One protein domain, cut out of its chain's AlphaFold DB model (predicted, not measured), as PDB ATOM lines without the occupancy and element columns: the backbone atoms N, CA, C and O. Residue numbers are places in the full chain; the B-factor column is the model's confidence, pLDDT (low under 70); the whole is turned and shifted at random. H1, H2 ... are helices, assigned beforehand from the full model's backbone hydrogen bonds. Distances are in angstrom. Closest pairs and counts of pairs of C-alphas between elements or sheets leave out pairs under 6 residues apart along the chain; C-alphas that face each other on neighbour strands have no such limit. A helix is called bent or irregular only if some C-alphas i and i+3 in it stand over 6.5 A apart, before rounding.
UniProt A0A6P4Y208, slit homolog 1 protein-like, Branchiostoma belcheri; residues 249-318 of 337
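AT A GLANCE: This is residues 249 to 318 of the 337 residues of the protein "slit homolog 1 protein-like" of Branchiostoma belcheri (UniProt A0A6P4Y208). One long helix, H4, runs through the middle, and four short helices are set round it: H1 and H3 pack on opposite sides of its first part, H2 lies close to it on a third side, and H5 folds back from its far end, with its own far end close to H2. The contacts of H2 with H3 and H4 are slight, and H5 touches no helix. The printed part has 70 residues, with five named helices in the order H1, H2, H3, H4, H5 and no named strand, and its class is all helix. It is compact and rounded, with a radius of gyration of the C-alphas of 11.2 A and spans of 31 by 23 by 20 A.

IN THESE COORDINATES: H4, residues 287 to 305, is the longest helix, 26.0 A from C-alpha 287 at (96.364, 69.351, 131.500) to C-alpha 305 at (87.915, 80.623, 109.629). It has a kink of 38 degrees near residue 299 and is irregular, with C-alphas 301 and 304 9.4 A apart. H1, residues 249 to 257, begins with C-alpha 249 at (101.923, 81.277, 120.006) and is 13.1 A long. H2, residues 262 to 268, is 9.5 A long, and H3, residues 273 to 282, is 14.3 A long. H5, residues 308 to 316, is 12.2 A long and ends with C-alpha 316 at (82.543, 84.319, 124.948).

HOW THE PARTS SIT: H4 touches H1 with residues 288 to 296 alone; the closest C-alphas, those of Ala 255 and Arg 292, are 5.2 A apart, and the helices run opposite ways at a steep tilt of 43 degrees. H4 touches H3 with residues 287 to 294 alone; the closest C-alphas, those of Phe 279 and Gln 290, are 5.2 A apart, at a steep tilt of 54 degrees, opposite ways. H2 and H4 are close but not clearly touching, with the closest C-alphas, those of Trp 262 and Ile 291, 6.5 A apart. H2 and H3 form a helical hairpin at a shallow tilt of 31 degrees, opposite ways; they only just touch, with 3 pairs of C-alphas within 8 A, the closest being Glu 263 and Leu 276 at 7.1 A. H5 and H4 meet only through their link, and are near each other. H5 and H2 are close but not clearly touching, about perpendicular at 80 degrees, with the C-alphas of Leu 265 and Leu 315 closest at 7.9 A. H1 is apart from H2, H3 and H5. Each O i to N i+4 pair is within hydrogen-bond range in H2, H3 and H5, against 3 of 5 in H1 and 13 of 15 in H4.

THE WHOLE: The two C-alphas farthest apart are those of Arg 285 and Glu 304, at 31.9 A. The printed part has no cut, and its four links are tight. The mean pLDDT of the printed part is 88.6, and no printed residue is under 70.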
ATOM      1  N   ARG A 249     101.487  80.512 118.831       80.56
ATOM      2  CA  ARG A 249     101.923  81.277 120.006       80.56
ATOM      3  C   ARG A 249     100.730  81.770 120.827       80.56
ATOM      4  O   ARG A 249     100.709  81.575 122.038       80.56
ATOM      5  N   GLN A 250      99.722  82.327 120.161       82.00
ATOM      6  CA  GLN A 250      98.478  82.766 120.791       82.00
ATOM      7  C   GLN A 250      97.709  81.596 121.422       82.00
ATOM      8  O   GLN A 250      97.268  81.704 122.564       82.00
ATOM      9  N   LEU A 251      97.604  80.451 120.733       88.12
ATOM     10  CA  LEU A 251      96.977  79.247 121.299       88.12
ATOM     11  C   LEU A 251      97.743  78.721 122.524       88.12
ATOM     12  O   LEU A 251      97.135  78.307 123.507       88.12
ATOM     13  N   ASN A 252      99.076  78.785 122.501       85.25
ATOM     14  CA  ASN A 252      99.922  78.355 123.614       85.25
ATOM     15  C   ASN A 252      99.768  79.243 124.851       85.25
ATOM     16  O   ASN A 252      99.864  78.738 125.970       85.25
ATOM     17  N   GLU A 253      99.565  80.546 124.661       83.25
ATOM     18  CA  GLU A 253      99.277  81.496 125.737       83.25
ATOM     19  C   GLU A 253      97.861  81.302 126.288       83.25
ATOM     20  O   GLU A 253      97.673  81.310 127.502       83.25
ATOM     21  N   LEU A 254      96.877  81.051 125.421       84.81
ATOM     22  CA  LEU A 254      95.511  80.735 125.837       84.81
ATOM     23  C   LEU A 254      95.459  79.435 126.655       84.81
ATOM     24  O   LEU A 254      94.805  79.389 127.696       84.81
ATOM     25  N   ALA A 255      96.224  78.416 126.255       88.62
ATOM     26  CA  ALA A 255      96.335  77.158 126.988       88.62
ATOM     27  C   ALA A 255      96.906  77.312 128.410       88.62
ATOM     28  O   ALA A 255      96.680  76.448 129.247       88.62
ATOM     29  N   VAL A 256      97.660  78.386 128.699       86.31
ATOM     30  CA  VAL A 256      98.140  78.686 130.067       86.31
ATOM     31  C   VAL A 256      97.008  79.185 130.959       86.31
ATOM     32  O   VAL A 256      97.065  79.009 132.172       86.31
ATOM     33  N   LYS A 257      96.022  79.861 130.369       82.75
ATOM     34  CA  LYS A 257      94.980  80.582 131.102       82.75
ATOM     35  C   LYS A 257      93.736  79.738 131.363       82.75
ATOM     36  O   LYS A 257      93.025  80.023 132.319       82.75
ATOM     37  N   LEU A 258      93.470  78.752 130.510       83.44
ATOM     38  CA  LEU A 258      92.346  77.827 130.648       83.44
ATOM     39  C   LEU A 258      92.616  76.786 131.745       83.44
ATOM     40  O   LEU A 258      93.742  76.306 131.901       83.44
ATOM     41  N   GLY A 259      91.571  76.456 132.498       85.81
ATOM     42  CA  GLY A 259      91.603  75.561 133.649       85.81
ATOM     43  C   GLY A 259      90.792  74.282 133.452       85.81
ATOM     44  O   GLY A 259      90.728  73.720 132.361       85.81
ATOM     45  N   MET A 260      90.185  73.796 134.538       84.75
ATOM     46  CA  MET A 260      89.446  72.522 134.587       84.75
ATOM     47  C   MET A 260      88.182  72.511 133.712       84.75
ATOM     48  O   MET A 260      87.650  71.450 133.405       84.75
ATOM     49  N   GLU A 261      87.708  73.679 133.280       85.00
ATOM     50  CA  GLU A 261      86.561  73.846 132.388       85.00
ATOM     51  C   GLU A 261      86.821  73.400 130.939       85.00
ATOM     52  O   GLU A 261      85.891  73.340 130.130       85.00
ATOM     53  N   TRP A 262      88.069  73.064 130.597       91.31
ATOM     54  CA  TRP A 262      88.486  72.805 129.222       91.31
ATOM     55  C   TRP A 262      87.776  71.623 128.551       91.31
ATOM     56  O   TRP A 262      87.536  71.687 127.351       91.31
ATOM     57  N   GLU A 263      87.402  70.567 129.283       92.31
ATOM     58  CA  GLU A 263      86.679  69.423 128.703       92.31
ATOM     59  C   GLU A 263      85.283  69.845 128.223       92.31
ATOM     60  O   GLU A 263      84.857  69.520 127.115       92.31
ATOM     61  N   SER A 264      84.584  70.637 129.039       91.75
ATOM     62  CA  SER A 264      83.275  71.187 128.670       91.75
ATOM     63  C   SER A 264      83.420  72.198 127.532       91.75
ATOM     64  O   SER A 264      82.649  72.175 126.570       91.75
ATOM     65  N   LEU A 265      84.470  73.021 127.569       91.44
ATOM     66  CA  LEU A 265      84.781  73.942 126.484       91.44
ATOM     67  C   LEU A 265      85.076  73.210 125.171       91.44
ATOM     68  O   LEU A 265      84.600  73.625 124.122       91.44
ATOM     69  N   ALA A 266      85.805  72.097 125.208       93.12
ATOM     70  CA  ALA A 266      86.098  71.296 124.030       93.12
ATOM     71  C   ALA A 266      84.805  70.793 123.364       93.12
ATOM     72  O   ALA A 266      84.661  70.873 122.143       93.12
ATOM     73  N   THR A 267      83.819  70.364 124.154       93.12
ATOM     74  CA  THR A 267      82.507  69.989 123.603       93.12
ATOM     75  C   THR A 267      81.758  71.176 122.987       93.12
ATOM     76  O   THR A 267      81.182  71.030 121.911       93.12
ATOM     77  N   HIS A 268      81.840  72.374 123.585       92.06
ATOM     78  CA  HIS A 268      81.272  73.612 123.019       92.06
ATOM     79  C   HIS A 268      81.954  74.043 121.716       92.06
ATOM     80  O   HIS A 268      81.298  74.497 120.783       92.06
ATOM     81  N   LEU A 269      83.265  73.824 121.611       92.88
ATOM     82  CA  LEU A 269      84.053  74.023 120.390       92.88
ATOM     83  C   LEU A 269      83.803  72.930 119.327       92.88
ATOM     84  O   LEU A 269      84.437  72.929 118.269       92.88
ATOM     85  N   GLY A 270      82.869  72.009 119.588       93.06
ATOM     86  CA  GLY A 270      82.395  71.007 118.642       93.06
ATOM     87  C   GLY A 270      83.231  69.729 118.593       93.06
ATOM     88  O   GLY A 270      83.206  69.051 117.564       93.06
ATOM     89  N   PHE A 271      83.992  69.399 119.641       96.19
ATOM     90  CA  PHE A 271      84.693  68.115 119.754       96.19
ATOM     91  C   PHE A 271      83.817  67.022 120.374       96.19
ATOM     92  O   PHE A 271      82.998  67.260 121.261       96.19
ATOM     93  N   THR A 272      84.013  65.795 119.906       95.75
ATOM     94  CA  THR A 272      83.356  64.578 120.387       95.75
ATOM     95  C   THR A 272      84.091  63.976 121.589       95.75
ATOM     96  O   THR A 272      85.273  64.230 121.812       95.75
ATOM     97  N   ARG A 273      83.411  63.107 122.353       93.12
ATOM     98  CA  ARG A 273      84.001  62.400 123.507       93.12
ATOM     99  C   ARG A 273      85.271  61.617 123.135       93.12
ATOM    100  O   ARG A 273      86.248  61.663 123.872       93.12
ATOM    101  N   ALA A 274      85.270  60.958 121.975       93.56
ATOM    102  CA  ALA A 274      86.415  60.187 121.492       93.56
ATOM    103  C   ALA A 274      87.638  61.076 121.193       93.56
ATOM    104  O   ALA A 274      88.771  60.683 121.469       93.56
ATOM    105  N   GLU A 275      87.419  62.287 120.669       93.44
ATOM    106  CA  GLU A 275      88.488  63.269 120.440       93.44
ATOM    107  C   GLU A 275      89.057  63.792 121.770       93.44
ATOM    108  O   GLU A 275      90.275  63.876 121.916       93.44
ATOM    109  N   LEU A 276      88.206  64.059 122.771       92.81
ATOM    110  CA  LEU A 276      88.661  64.423 124.122       92.81
ATOM    111  C   LEU A 276      89.536  63.335 124.749       92.81
ATOM    112  O   LEU A 276      90.609  63.632 125.268       92.81
ATOM    113  N   GLU A 277      89.100  62.077 124.687       93.06
ATOM    114  CA  GLU A 277      89.855  60.943 125.229       93.06
ATOM    115  C   GLU A 277      91.216  60.784 124.541       93.06
ATOM    116  O   GLU A 277      92.200  60.441 125.198       93.06
ATOM    117  N   ALA A 278      91.304  61.097 123.243       92.62
ATOM    118  CA  ALA A 278      92.579  61.150 122.538       92.62
ATOM    119  C   ALA A 278      93.488  62.265 123.077       92.62
ATOM    120  O   ALA A 278      94.648  61.994 123.383       92.62
ATOM    121  N   PHE A 279      92.968  63.482 123.285       93.81
ATOM    122  CA  PHE A 279      93.757  64.579 123.862       93.81
ATOM    123  C   PHE A 279      94.288  64.244 125.262       93.81
ATOM    124  O   PHE A 279      95.450  64.542 125.551       93.81
ATOM    125  N   ILE A 280      93.463  63.600 126.099       92.12
ATOM    126  CA  ILE A 280      93.822  63.163 127.459       92.12
ATOM    127  C   ILE A 280      94.918  62.100 127.412       92.12
ATOM    128  O   ILE A 280      95.933  62.239 128.092       92.12
ATOM    129  N   ARG A 281      94.731  61.061 126.592       93.00
ATOM    130  CA  ARG A 281      95.669  59.941 126.472       93.00
ATOM    131  C   ARG A 281      97.032  60.388 125.946       93.00
ATOM    132  O   ARG A 281      98.055  59.968 126.476       93.00
ATOM    133  N   ASP A 282      97.049  61.245 124.928       88.75
ATOM    134  CA  ASP A 282      98.283  61.668 124.262       88.75
ATOM    135  C   ASP A 282      99.071  62.705 125.097       88.75
ATOM    136  O   ASP A 282     100.248  62.956 124.839       88.75
ATOM    137  N   ASN A 283      98.443  63.291 126.126       88.44
ATOM    138  CA  ASN A 283      99.042  64.257 127.054       88.44
ATOM    139  C   ASN A 283      98.756  63.869 128.517       88.44
ATOM    140  O   ASN A 283      98.299  64.699 129.315       88.44
ATOM    141  N   ASP A 284      98.994  62.602 128.870       80.31
ATOM    142  CA  ASP A 284      98.704  62.083 130.210       80.31
ATOM    143  C   ASP A 284      99.381  62.928 131.308       80.31
ATOM    144  O   ASP A 284     100.538  63.340 131.193       80.31
ATOM    145  N   ARG A 285      98.626  63.230 132.372       81.44
ATOM    146  CA  ARG A 285      99.022  64.088 133.511       81.44
ATOM    147  C   ARG A 285      99.467  65.520 133.164       81.44
ATOM    148  O   ARG A 285      99.917  66.240 134.055       81.44
ATOM    149  N   ASN A 286      99.313  65.974 131.918       90.31
ATOM    150  CA  ASN A 286      99.639  67.334 131.492       90.31
ATOM    151  C   ASN A 286      98.400  68.058 130.948       90.31
ATOM    152  O   ASN A 286      98.213  68.172 129.738       90.31
ATOM    153  N   MET A 287      97.590  68.618 131.851       88.44
ATOM    154  CA  MET A 287      96.364  69.351 131.500       88.44
ATOM    155  C   MET A 287      96.619  70.492 130.503       88.44
ATOM    156  O   MET A 287      95.873  70.663 129.546       88.44
ATOM    157  N   ARG A 288      97.726  71.235 130.641       91.44
ATOM    158  CA  ARG A 288      98.089  72.287 129.673       91.44
ATOM    159  C   ARG A 288      98.366  71.711 128.281       91.44
ATOM    160  O   ARG A 288      98.012  72.332 127.282       91.44
ATOM    161  N   GLY A 289      99.010  70.545 128.214       90.50
ATOM    162  CA  GLY A 289      99.228  69.799 126.972       90.50
ATOM    163  C   GLY A 289      97.912  69.379 126.318       90.50
ATOM    164  O   GLY A 289      97.734  69.609 125.124       90.50
ATOM    165  N   GLN A 290      96.961  68.886 127.118       93.62
ATOM    166  CA  GLN A 290      95.611  68.514 126.675       93.62
ATOM    167  C   GLN A 290      94.867  69.721 126.073       93.62
ATOM    168  O   GLN A 290      94.396  69.660 124.936       93.62
ATOM    169  N   ILE A 291      94.856  70.859 126.780       94.00
ATOM    170  CA  ILE A 291      94.222  72.108 126.322       94.00
ATOM    171  C   ILE A 291      94.877  72.628 125.039       94.00
ATOM    172  O   ILE A 291      94.195  73.019 124.091       94.00
ATOM    173  N   ARG A 292      96.214  72.631 124.985       95.31
ATOM    174  CA  ARG A 292      96.962  73.064 123.801       95.31
ATOM    175  C   ARG A 292      96.626  72.193 122.591       95.31
ATOM    176  O   ARG A 292      96.398  72.738 121.514       95.31
ATOM    177  N   ALA A 293      96.585  70.872 122.761       93.94
ATOM    178  CA  ALA A 293      96.239  69.938 121.694       93.94
ATOM    179  C   ALA A 293      94.822  70.197 121.161       93.94
ATOM    180  O   ALA A 293      94.643  70.316 119.951       93.94
ATOM    181  N   MET A 294      93.849  70.403 122.055       95.88
ATOM    182  CA  MET A 294      92.478  70.768 121.689       95.88
ATOM    183  C   MET A 294      92.418  72.097 120.911       95.88
ATOM    184  O   MET A 294      91.765  72.180 119.871       95.88
ATOM    185  N   LEU A 295      93.127  73.138 121.361       95.25
ATOM    186  CA  LEU A 295      93.158  74.446 120.691       95.25
ATOM    187  C   LEU A 295      93.800  74.384 119.296       95.25
ATOM    188  O   LEU A 295      93.327  75.023 118.354       95.25
ATOM    189  N   ILE A 296      94.873  73.605 119.150       93.56
ATOM    190  CA  ILE A 296      95.529  73.376 117.858       93.56
ATOM    191  C   ILE A 296      94.602  72.585 116.928       93.56
ATOM    192  O   ILE A 296      94.421  72.973 115.773       93.56
ATOM    193  N   ALA A 297      93.953  71.532 117.433       94.88
ATOM    194  CA  ALA A 297      92.959  70.777 116.679       94.88
ATOM    195  C   ALA A 297      91.797  71.673 116.222       94.88
ATOM    196  O   ALA A 297      91.325  71.536 115.095       94.88
ATOM    197  N   TRP A 298      91.382  72.642 117.046       95.69
ATOM    198  CA  TRP A 298      90.312  73.579 116.698       95.69
ATOM    199  C   TRP A 298      90.724  74.459 115.524       95.69
ATOM    200  O   TRP A 298      89.961  74.622 114.572       95.69
ATOM    201  N   LYS A 299      91.961  74.968 115.544       93.62
ATOM    202  CA  LYS A 299      92.507  75.750 114.435       93.62
ATOM    203  C   LYS A 299      92.509  74.945 113.133       93.62
ATOM    204  O   LYS A 299      92.051  75.450 112.114       93.62
ATOM    205  N   TYR A 300      92.973  73.694 113.162       93.50
ATOM    206  CA  TYR A 300      92.969  72.838 111.970       93.50
ATOM    207  C   TYR A 300      91.557  72.522 111.473       93.50
ATOM    208  O   TYR A 300      91.321  72.545 110.269       93.50
ATOM    209  N   LYS A 301      90.609  72.289 112.387       93.25
ATOM    210  CA  LYS A 301      89.204  72.010 112.060       93.25
ATOM    211  C   LYS A 301      88.504  73.195 111.384       93.25
ATOM    212  O   LYS A 301      87.646  72.977 110.536       93.25
ATOM    213  N   ASN A 302      88.873  74.427 111.742       89.62
ATOM    214  CA  ASN A 302      88.246  75.653 111.232       89.62
ATOM    215  C   ASN A 302      89.003  76.305 110.055       89.62
ATOM    216  O   ASN A 302      88.455  77.192 109.403       89.62
ATOM    217  N   GLY A 303      90.232  75.878 109.744       89.12
ATOM    218  CA  GLY A 303      90.975  76.318 108.556       89.12
ATOM    219  C   GLY A 303      91.114  77.842 108.454       89.12
ATOM    220  O   GLY A 303      91.567  78.497 109.390       89.12
ATOM    221  N   GLU A 304      90.697  78.423 107.326       81.69
ATOM    222  CA  GLU A 304      90.726  79.880 107.098       81.69
ATOM    223  C   GLU A 304      89.806  80.665 108.045       81.69
ATOM    224  O   GLU A 304      90.030  81.849 108.285       81.69
ATOM    225  N   GLN A 305      88.798  80.011 108.634       80.50
ATOM    226  CA  GLN A 305      87.915  80.623 109.629       80.50
ATOM    227  C   GLN A 305      88.516  80.612 111.037       80.50
ATOM    228  O   GLN A 305      87.919  81.182 111.949       80.50
ATOM    229  N   ALA A 306      89.690  80.008 111.244       86.75
ATOM    230  CA  ALA A 306      90.395  80.013 112.522       86.75
ATOM    231  C   ALA A 306      91.110  81.355 112.763       86.75
ATOM    232  O   ALA A 306      92.339  81.418 112.854       86.75
ATOM    233  N   THR A 307      90.343  82.441 112.854       84.75
ATOM    234  CA  THR A 307      90.833  83.783 113.190       84.75
ATOM    235  C   THR A 307      90.736  84.040 114.686       84.75
ATOM    236  O   THR A 307      90.038  83.342 115.428       84.75
ATOM    237  N   VAL A 308      91.456  85.056 115.165       79.38
ATOM    238  CA  VAL A 308      91.398  85.403 116.590       79.38
ATOM    239  C   VAL A 308      89.988  85.862 116.974       79.38
ATOM    240  O   VAL A 308      89.507  85.527 118.056       79.38
ATOM    241  N   ALA A 309      89.288  86.548 116.067       72.25
ATOM    242  CA  ALA A 309      87.903  86.970 116.259       72.25
ATOM    243  C   ALA A 309      86.944  85.796 116.487       72.25
ATOM    244  O   ALA A 309      86.214  85.802 117.481       72.25
ATOM    245  N   THR A 310      86.978  84.782 115.618       81.44
ATOM    246  CA  THR A 310      86.059  83.637 115.699       81.44
ATOM    247  C   THR A 310      86.325  82.791 116.940       81.44
ATOM    248  O   THR A 310      85.379  82.396 117.623       81.44
ATOM    249  N   LEU A 311      87.597  82.587 117.303       86.06
ATOM    250  CA  LEU A 311      87.956  81.883 118.535       86.06
ATOM    251  C   LEU A 311      87.412  82.615 119.764       86.06
ATOM    252  O   LEU A 311      86.786  82.007 120.627       86.06
ATOM    253  N   VAL A 312      87.607  83.932 119.848       82.31
ATOM    254  CA  VAL A 312      87.119  84.709 120.995       82.31
ATOM    255  C   VAL A 312      85.601  84.756 121.064       82.31
ATOM    256  O   VAL A 312      85.050  84.750 122.164       82.31
ATOM    257  N   GLU A 313      84.910  84.805 119.932       80.12
ATOM    258  CA  GLU A 313      83.453  84.733 119.914       80.12
ATOM    259  C   GLU A 313      82.948  83.411 120.508       80.12
ATOM    260  O   GLU A 313      82.074  83.434 121.376       80.12
ATOM    261  N   GLN A 314      83.559  82.282 120.137       85.19
ATOM    262  CA  GLN A 314      83.209  80.975 120.702       85.19
ATOM    263  C   GLN A 314      83.550  80.858 122.193       85.19
ATOM    264  O   GLN A 314      82.768  80.302 122.959       85.19
ATOM    265  N   LEU A 315      84.672  81.437 122.637       83.88
ATOM    266  CA  LEU A 315      85.034  81.485 124.060       83.88
ATOM    267  C   LEU A 315      84.065  82.355 124.880       83.88
ATOM    268  O   LEU A 315      83.790  82.043 126.035       83.88
ATOM    269  N   LYS A 316      83.533  83.440 124.299       78.31
ATOM    270  CA  LYS A 316      82.543  84.319 124.948       78.31
ATOM    271  C   LYS A 316      81.152  83.702 125.040       78.31
ATOM    272  O   LYS A 316      80.397  84.088 125.928       78.31
ATOM    273  N   SER A 317      80.790  82.833 124.096       82.62
ATOM    274  CA  SER A 317      79.480  82.177 124.061       82.62
ATOM    275  C   SER A 317      79.412  80.903 124.906       82.62
ATOM    276  O   SER A 317      78.340  80.311 125.005       82.62
ATOM    277  N   PHE A 318      80.531  80.483 125.503       83.19
ATOM    278  CA  PHE A 318      80.596  79.327 126.390       83.19
ATOM    279  C   PHE A 318      79.835  79.573 127.702       83.19
ATOM    280  O   PHE A 318      79.970  80.633 128.316       83.19
TER     281      PHE A 318